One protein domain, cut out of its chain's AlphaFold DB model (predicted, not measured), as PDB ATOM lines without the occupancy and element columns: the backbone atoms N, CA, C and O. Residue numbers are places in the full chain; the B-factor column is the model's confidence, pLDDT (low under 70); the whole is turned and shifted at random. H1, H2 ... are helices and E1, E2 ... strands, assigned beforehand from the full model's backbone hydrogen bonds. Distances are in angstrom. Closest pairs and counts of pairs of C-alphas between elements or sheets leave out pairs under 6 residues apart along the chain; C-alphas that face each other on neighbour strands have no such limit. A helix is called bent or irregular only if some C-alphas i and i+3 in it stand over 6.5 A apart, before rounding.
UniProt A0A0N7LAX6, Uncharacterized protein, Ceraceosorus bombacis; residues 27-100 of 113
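What this domain is: This is residues 27 to 100 of the 113 residues of an uncharacterized protein of Ceraceosorus bombacis (UniProt A0A0N7LAX6). A long hairpin, E1 and E2, with short E3 beside one end of E2, forms a small sheet; H1 covers one face lengthwise, and H2 packs crosswise to H1 on that face, making two layers. The printed part has 74 residues, ordered H1 E1 E2 E3 H2, mixed in class and compact, with a radius of gyration of the C-alphas of 11.8 A and spans of 35 by 29 by 17 A. The strands form a meander, each the antiparallel neighbour of the one before.

Where its parts are: Residues 27 to 40 hold no named element. H1, residues 41 to 56, starts at C-alpha 41 (-48.177, 26.699, -48.875) and measures 21.5 A; it is only just irregular, C-alphas 50 and 53 being 6.7 A apart. E1 is residues 61 to 67, 18.3 A; E2 70 to 78, 26.8 A; E3 84 to 86, 7.1 A. H2, residues 88 to 98, 15.6 A, ends at C-alpha 98 (-51.233, 10.514, -40.649).

How they stand to each other: In the hairpin E1 and E2, N 63 and O 74 are within hydrogen-bond range at 2.8 A; in the hairpin E2 and E3, N 77 and O 85 are within hydrogen-bond range at 3.0 A. H1 runs along E1 at 21 degrees on the local plane, height 7.8 A. H1 and H2 touch, about perpendicular at 76 degrees, closest at the C-alphas of Cys 52 and Val 91, 5.8 A. Every O i to N i+4 pair is within hydrogen-bond range in H2, 10 of 12 in H1.

The domain as a whole: The C-alphas of Asn 40 and Asn 81 are the farthest apart, 36.0 A. The printed part has no cut, and its four links between elements are tight. The pLDDT is under 70 at residues 27 to 41, 67 to 70 and 99 to 100.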
ATOM      1  N   PHE A  27     -38.899  30.834 -30.387       39.47
ATOM      2  CA  PHE A  27     -38.527  29.434 -30.520       39.47
ATOM      3  C   PHE A  27     -39.049  28.852 -31.844       39.47
ATOM      4  O   PHE A  27     -40.191  29.095 -32.221       39.47
ATOM      5  N   GLY A  28     -38.198  28.073 -32.524       44.28
ATOM      6  CA  GLY A  28     -38.600  27.106 -33.552       44.28
ATOM      7  C   GLY A  28     -39.036  27.664 -34.912       44.28
ATOM      8  O   GLY A  28     -40.164  27.445 -35.334       44.28
ATOM      9  N   LEU A  29     -38.141  28.320 -35.659       43.31
ATOM     10  CA  LEU A  29     -38.329  28.478 -37.110       43.31
ATOM     11  C   LEU A  29     -37.976  27.156 -37.800       43.31
ATOM     12  O   LEU A  29     -36.820  26.920 -38.150       43.31
ATOM     13  N   TYR A  30     -38.961  26.283 -37.987       45.16
ATOM     14  CA  TYR A  30     -38.745  25.041 -38.722       45.16
ATOM     15  C   TYR A  30     -38.816  25.328 -40.217       45.16
ATOM     16  O   TYR A  30     -39.886  25.518 -40.796       45.16
ATOM     17  N   LYS A  31     -37.646  25.358 -40.859       42.06
ATOM     18  CA  LYS A  31     -37.565  25.148 -42.300       42.06
ATOM     19  C   LYS A  31     -37.892  23.677 -42.521       42.06
ATOM     20  O   LYS A  31     -37.068  22.809 -42.243       42.06
ATOM     21  N   LEU A  32     -39.126  23.414 -42.937       43.31
ATOM     22  CA  LEU A  32     -39.507  22.107 -43.445       43.31
ATOM     23  C   LEU A  32     -38.480  21.743 -44.526       43.31
ATOM     24  O   LEU A  32     -38.201  22.557 -45.411       43.31
ATOM     25  N   SER A  33     -37.832  20.592 -44.353       39.38
ATOM     26  CA  SER A  33     -36.986  19.993 -45.385       39.38
ATOM     27  C   SER A  33     -37.669  18.814 -46.066       39.38
ATOM     28  O   SER A  33     -37.423  18.655 -47.254       39.38
ATOM     29  N   HIS A  34     -38.553  18.059 -45.380       44.69
ATOM     30  CA  HIS A  34     -39.474  17.078 -45.974       44.69
ATOM     31  C   HIS A  34     -40.836  16.998 -45.232       44.69
ATOM     32  O   HIS A  34     -40.889  17.090 -44.004       44.69
ATOM     33  N   GLY A  35     -41.940  16.766 -45.965       57.38
ATOM     34  CA  GLY A  35     -43.302  16.583 -45.426       57.38
ATOM     35  C   GLY A  35     -44.315  17.557 -46.034       57.38
ATOM     36  O   GLY A  35     -44.587  17.497 -47.230       57.38
ATOM     37  N   LEU A  36     -44.831  18.490 -45.226       55.84
ATOM     38  CA  LEU A  36     -45.781  19.544 -45.628       55.84
ATOM     39  C   LEU A  36     -45.368  20.370 -46.870       55.84
ATOM     40  O   LEU A  36     -46.218  21.013 -47.476       55.84
ATOM     41  N   GLU A  37     -44.103  20.328 -47.290       54.62
ATOM     42  CA  GLU A  37     -43.602  20.945 -48.531       54.62
ATOM     43  C   GLU A  37     -44.160  20.350 -49.823       54.62
ATOM     44  O   GLU A  37     -44.137  21.018 -50.855       54.62
ATOM     45  N   SER A  38     -44.657  19.107 -49.801       56.09
ATOM     46  CA  SER A  38     -45.331  18.530 -50.972       56.09
ATOM     47  C   SER A  38     -46.687  19.185 -51.238       56.09
ATOM     48  O   SER A  38     -47.256  19.026 -52.318       56.09
ATOM     49  N   PHE A  39     -47.224  19.899 -50.249       61.56
ATOM     50  CA  PHE A  39     -48.461  20.646 -50.374       61.56
ATOM     51  C   PHE A  39     -48.182  22.081 -50.804       61.56
ATOM     52  O   PHE A  39     -47.140  22.668 -50.521       61.56
ATOM     53  N   ASN A  40     -49.175  22.685 -51.453       69.81
ATOM     54  CA  ASN A  40     -49.189  24.130 -51.623       69.81
ATOM     55  C   ASN A  40     -49.067  24.808 -50.235       69.81
ATOM     56  O   ASN A  40     -49.737  24.357 -49.302       69.81
ATOM     57  N   PRO A  41     -48.286  25.897 -50.096       67.81
ATOM     58  CA  PRO A  41     -48.177  26.699 -48.875       67.81
ATOM     59  C   PRO A  41     -49.487  26.948 -48.116       67.81
ATOM     60  O   PRO A  41     -49.510  26.864 -46.890       67.81
ATOM     61  N   ILE A  42     -50.576  27.233 -48.837       70.12
ATOM     62  CA  ILE A  42     -51.904  27.477 -48.262       70.12
ATOM     63  C   ILE A  42     -52.443  26.195 -47.625       70.12
ATOM     64  O   ILE A  42     -52.819  26.194 -46.460       70.12
ATOM     65  N   THR A  43     -52.407  25.081 -48.357       72.75
ATOM     66  CA  THR A  43     -52.863  23.775 -47.866       72.75
ATOM     67  C   THR A  43     -52.032  23.296 -46.676       72.75
ATOM     68  O   THR A  43     -52.584  22.752 -45.723       72.75
ATOM     69  N   ALA A  44     -50.718  23.530 -46.695       74.38
ATOM     70  CA  ALA A  44     -49.849  23.198 -45.573       74.38
ATOM     71  C   ALA A  44     -50.222  23.980 -44.302       74.38
ATOM     72  O   ALA A  44     -50.329  23.398 -43.224       74.38
ATOM     73  N   CYS A  45     -50.474  25.282 -44.448       78.69
ATOM     74  CA  CYS A  45     -50.920  26.180 -43.382       78.69
ATOM     75  C   CYS A  45     -52.307  25.768 -42.846       78.69
ATOM     76  O   CYS A  45     -52.476  25.626 -41.639       78.69
ATOM     77  N   GLU A  46     -53.271  25.447 -43.715       81.00
ATOM     78  CA  GLU A  46     -54.598  24.955 -43.311       81.00
ATOM     79  C   GLU A  46     -54.537  23.630 -42.535       81.00
ATOM     80  O   GLU A  46     -55.171  23.496 -41.484       81.00
ATOM     81  N   LEU A  47     -53.763  22.651 -43.017       81.38
ATOM     82  CA  LEU A  47     -53.574  21.366 -42.335       81.38
ATOM     83  C   LEU A  47     -52.918  21.557 -40.968       81.38
ATOM     84  O   LEU A  47     -53.389  21.013 -39.967       81.38
ATOM     85  N   PHE A  48     -51.863  22.368 -40.916       84.69
ATOM     86  CA  PHE A  48     -51.153  22.681 -39.686       84.69
ATOM     87  C   PHE A  48     -52.064  23.348 -38.649       84.69
ATOM     88  O   PHE A  48     -52.163  22.874 -37.514       84.69
ATOM     89  N   MET A  49     -52.804  24.383 -39.051       86.94
ATOM     90  CA  MET A  49     -53.732  25.110 -38.179       86.94
ATOM     91  C   MET A  49     -54.913  24.258 -37.715       86.94
ATOM     92  O   MET A  49     -55.483  24.517 -36.656       86.94
ATOM     93  N   ARG A  50     -55.269  23.212 -38.467       87.50
ATOM     94  CA  ARG A  50     -56.298  22.251 -38.064       87.50
ATOM     95  C   ARG A  50     -55.809  21.274 -36.994       87.50
ATOM     96  O   ARG A  50     -56.598  20.889 -36.132       87.50
ATOM     97  N   VAL A  51     -54.543  20.861 -37.042       88.19
ATOM     98  CA  VAL A  51     -53.977  19.869 -36.108       88.19
ATOM     99  C   VAL A  51     -53.403  20.520 -34.852       88.19
ATOM    100  O   VAL A  51     -53.560  19.964 -33.763       88.19
ATOM    101  N   CYS A  52     -52.804  21.710 -34.963       87.25
ATOM    102  CA  CYS A  52     -52.171  22.406 -33.841       87.25
ATOM    103  C   CYS A  52     -53.056  22.487 -32.580       87.25
ATOM    104  O   CYS A  52     -52.586  22.061 -31.527       87.25
ATOM    105  N   PRO A  53     -54.345  22.884 -32.638       89.12
ATOM    106  CA  PRO A  53     -55.197  22.945 -31.445       89.12
ATOM    107  C   PRO A  53     -55.371  21.598 -30.729       89.12
ATOM    108  O   PRO A  53     -55.513  21.558 -29.508       89.12
ATOM    109  N   SER A  54     -55.342  20.487 -31.474       88.25
ATOM    110  CA  SER A  54     -55.463  19.142 -30.902       88.25
ATOM    111  C   SER A  54     -54.213  18.719 -30.130       88.25
ATOM    112  O   SER A  54     -54.326  17.937 -29.190       88.25
ATOM    113  N   ILE A  55     -53.036  19.204 -30.531       87.69
ATOM    114  CA  ILE A  55     -51.746  18.872 -29.905       87.69
ATOM    115  C   ILE A  55     -51.385  19.884 -28.814       87.69
ATOM    116  O   ILE A  55     -50.843  19.520 -27.774       87.69
ATOM    117  N   ALA A  56     -51.703  21.158 -29.030       84.50
ATOM    118  CA  ALA A  56     -51.379  22.245 -28.119       84.50
ATOM    119  C   ALA A  56     -52.248  22.266 -26.849       84.50
ATOM    120  O   ALA A  56     -51.848  22.846 -25.837       84.50
ATOM    121  N   GLY A  57     -53.418  21.618 -26.888       81.88
ATOM    122  CA  GLY A  57     -54.352  21.566 -25.768       81.88
ATOM    123  C   GLY A  57     -55.090  22.890 -25.532       81.88
ATOM    124  O   GLY A  57     -55.031  23.830 -26.326       81.88
ATOM    125  N   LYS A  58     -55.843  22.969 -24.426       76.88
ATOM    126  CA  LYS A  58     -56.598  24.183 -24.070       76.88
ATOM    127  C   LYS A  58     -55.639  25.346 -23.799       76.88
ATOM    128  O   LYS A  58     -54.755  25.221 -22.963       76.88
ATOM    129  N   GLY A  59     -55.870  26.479 -24.463       72.69
ATOM    130  CA  GLY A  59     -55.015  27.668 -24.349       72.69
ATOM    131  C   GLY A  59     -53.804  27.659 -25.283       72.69
ATOM    132  O   GLY A  59     -53.037  28.616 -25.273       72.69
ATOM    133  N   GLY A  60     -53.649  26.612 -26.097       79.31
ATOM    134  CA  GLY A  60     -52.671  26.578 -27.170       79.31
ATOM    135  C   GLY A  60     -53.006  27.539 -28.310       79.31
ATOM    136  O   GLY A  60     -54.172  27.850 -28.563       79.31
ATOM    137  N   TYR A  61     -51.971  27.986 -29.010       84.69
ATOM    138  CA  TYR A  61     -52.055  28.896 -30.144       84.69
ATOM    139  C   TYR A  61     -51.194  28.375 -31.292       84.69
ATOM    140  O   TYR A  61     -50.126  27.812 -31.068       84.69
ATOM    141  N   GLY A  62     -51.661  28.562 -32.520       84.31
ATOM    142  CA  GLY A  62     -50.891  28.275 -33.719       84.31
ATOM    143  C   GLY A  62     -50.924  29.460 -34.663       84.31
ATOM    144  O   GLY A  62     -51.889  30.224 -34.651       84.31
ATOM    145  N   ASP A  63     -49.887  29.586 -35.476       83.94
ATOM    146  CA  ASP A  63     -49.825  30.546 -36.567       83.94
ATOM    147  C   ASP A  63     -49.056  29.963 -37.758       83.94
ATOM    148  O   ASP A  63     -48.215  29.066 -37.620       83.94
ATOM    149  N   CYS A  64     -49.343  30.479 -38.946       79.75
ATOM    150  CA  CYS A  64     -48.623  30.146 -40.162       79.75
ATOM    151  C   CYS A  64     -48.585  31.330 -41.123       79.75
ATOM    152  O   CYS A  64     -49.548  32.077 -41.276       79.75
ATOM    153  N   GLY A  65     -47.460  31.493 -41.815       72.19
ATOM    154  CA  GLY A  65     -47.285  32.621 -42.719       72.19
ATOM    155  C   GLY A  65     -45.980  32.585 -43.507       72.19
ATOM    156  O   GLY A  65     -45.109  31.755 -43.249       72.19
ATOM    157  N   PRO A  66     -45.821  33.470 -44.502       72.19
ATOM    158  CA  PRO A  66     -44.586  33.566 -45.265       72.19
ATOM    159  C   PRO A  66     -43.450  34.155 -44.413       72.19
ATOM    160  O   PRO A  66     -43.601  35.199 -43.782       72.19
ATOM    161  N   TYR A  67     -42.272  33.536 -44.458       64.06
ATOM    162  CA  TYR A  67     -41.057  34.005 -43.795       64.06
ATOM    163  C   TYR A  67     -39.825  33.716 -44.659       64.06
ATOM    164  O   TYR A  67     -39.527  32.567 -44.963       64.06
ATOM    165  N   LYS A  68     -39.086  34.758 -45.070       66.94
ATOM    166  CA  LYS A  68     -37.836  34.642 -45.863       66.94
ATOM    167  C   LYS A  68     -37.924  33.689 -47.076       66.94
ATOM    168  O   LYS A  68     -36.971  32.980 -47.382       66.94
ATOM    169  N   GLY A  69     -39.058  33.683 -47.777       65.06
ATOM    170  CA  GLY A  69     -39.265  32.858 -48.975       65.06
ATOM    171  C   GLY A  69     -39.717  31.417 -48.713       65.06
ATOM    172  O   GLY A  69     -39.828  30.651 -49.663       65.06
ATOM    173  N   VAL A  70     -40.008  31.051 -47.461       65.06
ATOM    174  CA  VAL A  70     -40.642  29.775 -47.083       65.06
ATOM    175  C   VAL A  70     -41.928  30.028 -46.292       65.06
ATOM    176  O   VAL A  70     -42.179  31.154 -45.866       65.06
ATOM    177  N   THR A  71     -42.744  28.998 -46.075       70.56
ATOM    178  CA  THR A  71     -43.874  29.065 -45.135       70.56
ATOM    179  C   THR A  71     -43.389  28.673 -43.748       70.56
ATOM    180  O   THR A  71     -42.989  27.531 -43.535       70.56
ATOM    181  N   ALA A  72     -43.410  29.616 -42.812       74.50
ATOM    182  CA  ALA A  72     -43.198  29.340 -41.402       74.50
ATOM    183  C   ALA A  72     -44.488  28.805 -40.777       74.50
ATOM    184  O   ALA A  72     -45.584  29.289 -41.067       74.50
ATOM    185  N   LEU A  73     -44.325  27.818 -39.907       78.94
ATOM    186  CA  LEU A  73     -45.380  27.223 -39.102       78.94
ATOM    187  C   LEU A  73     -44.953  27.323 -37.644       78.94
ATOM    188  O   LEU A  73     -43.777  27.121 -37.338       78.94
ATOM    189  N   TRP A  74     -45.895  27.624 -36.763       83.75
ATOM    190  CA  TRP A  74     -45.636  27.723 -35.338       83.75
ATOM    191  C   TRP A  74     -46.833  27.249 -34.528       83.75
ATOM    192  O   TRP A  74     -47.963  27.643 -34.792       83.75
ATOM    193  N   CYS A  75     -46.594  26.408 -33.529       84.06
ATOM    194  CA  CYS A  75     -47.611  25.949 -32.600       84.06
ATOM    195  C   CYS A  75     -47.053  25.960 -31.180       84.06
ATOM    196  O   CYS A  75     -46.030  25.340 -30.900       84.06
ATOM    197  N   GLN A  76     -47.753  26.626 -30.273       87.12
ATOM    198  CA  GLN A  76     -47.443  26.708 -28.855       87.12
ATOM    199  C   GLN A  76     -48.577  26.089 -28.049       87.12
ATOM    200  O   GLN A  76     -49.749  26.374 -28.287       87.12
ATOM    201  N   GLY A  77     -48.229  25.261 -27.071       87.00
ATOM    202  CA  GLY A  77     -49.184  24.633 -26.161       87.00
ATOM    203  C   GLY A  77     -48.740  24.727 -24.713       87.00
ATOM    204  O   GLY A  77     -47.628  25.163 -24.420       87.00
ATOM    205  N   ILE A  78     -49.608  24.292 -23.803       82.50
ATOM    206  CA  ILE A  78     -49.268  24.198 -22.381       82.50
ATOM    207  C   ILE A  78     -48.604  22.836 -22.115       82.50
ATOM    208  O   ILE A  78     -49.111  21.777 -22.497       82.50
ATOM    209  N   GLY A  79     -47.426  22.883 -21.501       77.94
ATOM    210  CA  GLY A  79     -46.627  21.760 -21.037       77.94
ATOM    211  C   GLY A  79     -47.271  20.984 -19.898       77.94
ATOM    212  O   GLY A  79     -48.191  21.462 -19.233       77.94
ATOM    213  N   SER A  80     -46.740  19.798 -19.601       81.06
ATOM    214  CA  SER A  80     -47.186  19.008 -18.439       81.06
ATOM    215  C   SER A  80     -46.988  19.746 -17.108       81.06
ATOM    216  O   SER A  80     -47.681  19.450 -16.140       81.06
ATOM    217  N   ASN A  81     -46.086  20.731 -17.084       82.31
ATOM    218  CA  ASN A  81     -45.782  21.559 -15.919       82.31
ATOM    219  C   ASN A  81     -46.559  22.887 -15.887       82.31
ATOM    220  O   ASN A  81     -46.371  23.678 -14.969       82.31
ATOM    221  N   GLY A  82     -47.434  23.145 -16.865       79.44
ATOM    222  CA  GLY A  82     -48.180  24.404 -16.972       79.44
ATOM    223  C   GLY A  82     -47.443  25.530 -17.707       79.44
ATOM    224  O   GLY A  82     -48.054  26.561 -17.984       79.44
ATOM    225  N   ASP A  83     -46.173  25.331 -18.061       83.50
ATOM    226  CA  ASP A  83     -45.381  26.286 -18.841       83.50
ATOM    227  C   ASP A  83     -45.766  26.274 -20.325       83.50
ATOM    228  O   ASP A  83     -46.284  25.285 -20.843       83.50
ATOM    229  N   LEU A  84     -45.496  27.368 -21.038       80.88
ATOM    230  CA  LEU A  84     -45.667  27.409 -22.489       80.88
ATOM    231  C   LEU A  84     -44.516  26.666 -23.182       80.88
ATOM    232  O   LEU A  84     -43.350  27.013 -23.005       80.88
ATOM    233  N   GLU A  85     -44.852  25.690 -24.023       82.75
ATOM    234  CA  GLU A  85     -43.907  24.858 -24.773       82.75
ATOM    235  C   GLU A  85     -44.145  24.979 -26.286       82.75
ATOM    236  O   GLU A  85     -45.286  25.073 -26.750       82.75
ATOM    237  N   ASP A  86     -43.061  24.937 -27.066       82.12
ATOM    238  CA  ASP A  86     -43.135  24.761 -28.519       82.12
ATOM    239  C   ASP A  86     -43.617  23.336 -28.841       82.12
ATOM    240  O   ASP A  86     -43.043  22.343 -28.394       82.12
ATOM    241  N   ARG A  87     -44.701  23.243 -29.612       82.56
ATOM    242  CA  ARG A  87     -45.338  21.999 -30.071       82.56
ATOM    243  C   ARG A  87     -45.246  21.825 -31.585       82.56
ATOM    244  O   ARG A  87     -45.813  20.874 -32.123       82.56
ATOM    245  N   THR A  88     -44.556  22.728 -32.280       82.19
ATOM    246  CA  THR A  88     -44.520  22.788 -33.746       82.19
ATOM    247  C   THR A  88     -44.050  21.472 -34.364       82.19
ATOM    248  O   THR A  88     -44.711  20.953 -35.263       82.19
ATOM    249  N   SER A  89     -42.968  20.883 -33.845       76.94
ATOM    250  CA  SER A  89     -42.442  19.594 -34.316       76.94
ATOM    251  C   SER A  89     -43.442  18.451 -34.125       76.94
ATOM    252  O   SER A  89     -43.735  17.733 -35.074       76.94
ATOM    253  N   SER A  90     -44.060  18.339 -32.945       82.62
ATOM    254  CA  SER A  90     -45.064  17.305 -32.655       82.62
ATOM    255  C   SER A  90     -46.293  17.388 -33.568       82.62
ATOM    256  O   SER A  90     -46.862  16.359 -33.937       82.62
ATOM    257  N   VAL A  91     -46.713  18.599 -33.951       83.25
ATOM    258  CA  VAL A  91     -47.798  18.803 -34.925       83.25
ATOM    259  C   VAL A  91     -47.383  18.317 -36.311       83.25
ATOM    260  O   VAL A  91     -48.146  17.595 -36.951       83.25
ATOM    261  N   ILE A  92     -46.175  18.672 -36.760       78.88
ATOM    262  CA  ILE A  92     -45.632  18.237 -38.054       78.88
ATOM    263  C   ILE A  92     -45.509  16.708 -38.099       78.88
ATOM    264  O   ILE A  92     -45.973  16.092 -39.058       78.88
ATOM    265  N   ASP A  93     -44.972  16.087 -37.048       78.19
ATOM    266  CA  ASP A  93     -44.839  14.630 -36.941       78.19
ATOM    267  C   ASP A  93     -46.201  13.931 -36.973       78.19
ATOM    268  O   ASP A  93     -46.367  12.921 -37.654       78.19
ATOM    269  N   THR A  94     -47.203  14.492 -36.288       82.94
ATOM    270  CA  THR A  94     -48.575  13.960 -36.297       82.94
ATOM    271  C   THR A  94     -49.187  14.024 -37.694       82.94
ATOM    272  O   THR A  94     -49.808  13.055 -38.141       82.94
ATOM    273  N   ILE A  95     -49.010  15.146 -38.399       78.81
ATOM    274  CA  ILE A  95     -49.494  15.315 -39.774       78.81
ATOM    275  C   ILE A  95     -48.806  14.306 -40.691       78.81
ATOM    276  O   ILE A  95     -49.491  13.547 -41.369       78.81
ATOM    277  N   ASN A  96     -47.475  14.234 -40.664       73.56
ATOM    278  CA  ASN A  96     -46.704  13.317 -41.505       73.56
ATOM    279  C   ASN A  96     -47.045  11.846 -41.213       73.56
ATOM    280  O   ASN A  96     -47.282  11.072 -42.137       73.56
ATOM    281  N   GLY A  97     -47.160  11.461 -39.939       71.19
ATOM    282  CA  GLY A  97     -47.558  10.108 -39.538       71.19
ATOM    283  C   GLY A  97     -48.975   9.726 -39.986       71.19
ATOM    284  O   GLY A  97     -49.247   8.549 -40.217       71.19
ATOM    285  N   SER A  98     -49.860  10.712 -40.163       71.12
ATOM    286  CA  SER A  98     -51.233  10.514 -40.649       71.12
ATOM    287  C   SER A  98     -51.345  10.463 -42.179       71.12
ATOM    288  O   SER A  98     -52.383  10.044 -42.687       71.12
ATOM    289  N   LEU A  99     -50.311  10.893 -42.915       66.38
ATOM    290  CA  LEU A  99     -50.309  10.992 -44.382       66.38
ATOM    291  C   LEU A  99     -49.728   9.759 -45.114       66.38
ATOM    292  O   LEU A  99     -49.816   9.732 -46.335       66.38
ATOM    293  N   GLU A 100     -49.229   8.747 -44.382       52.69
ATOM    294  CA  GLU A 100     -48.741   7.400 -44.791       52.69
ATOM    295  C   GLU A 100     -47.231   7.128 -44.612       52.69
ATOM    296  O   GLU A 100     -46.354   7.857 -45.073       52.69
TER     297      GLU A 100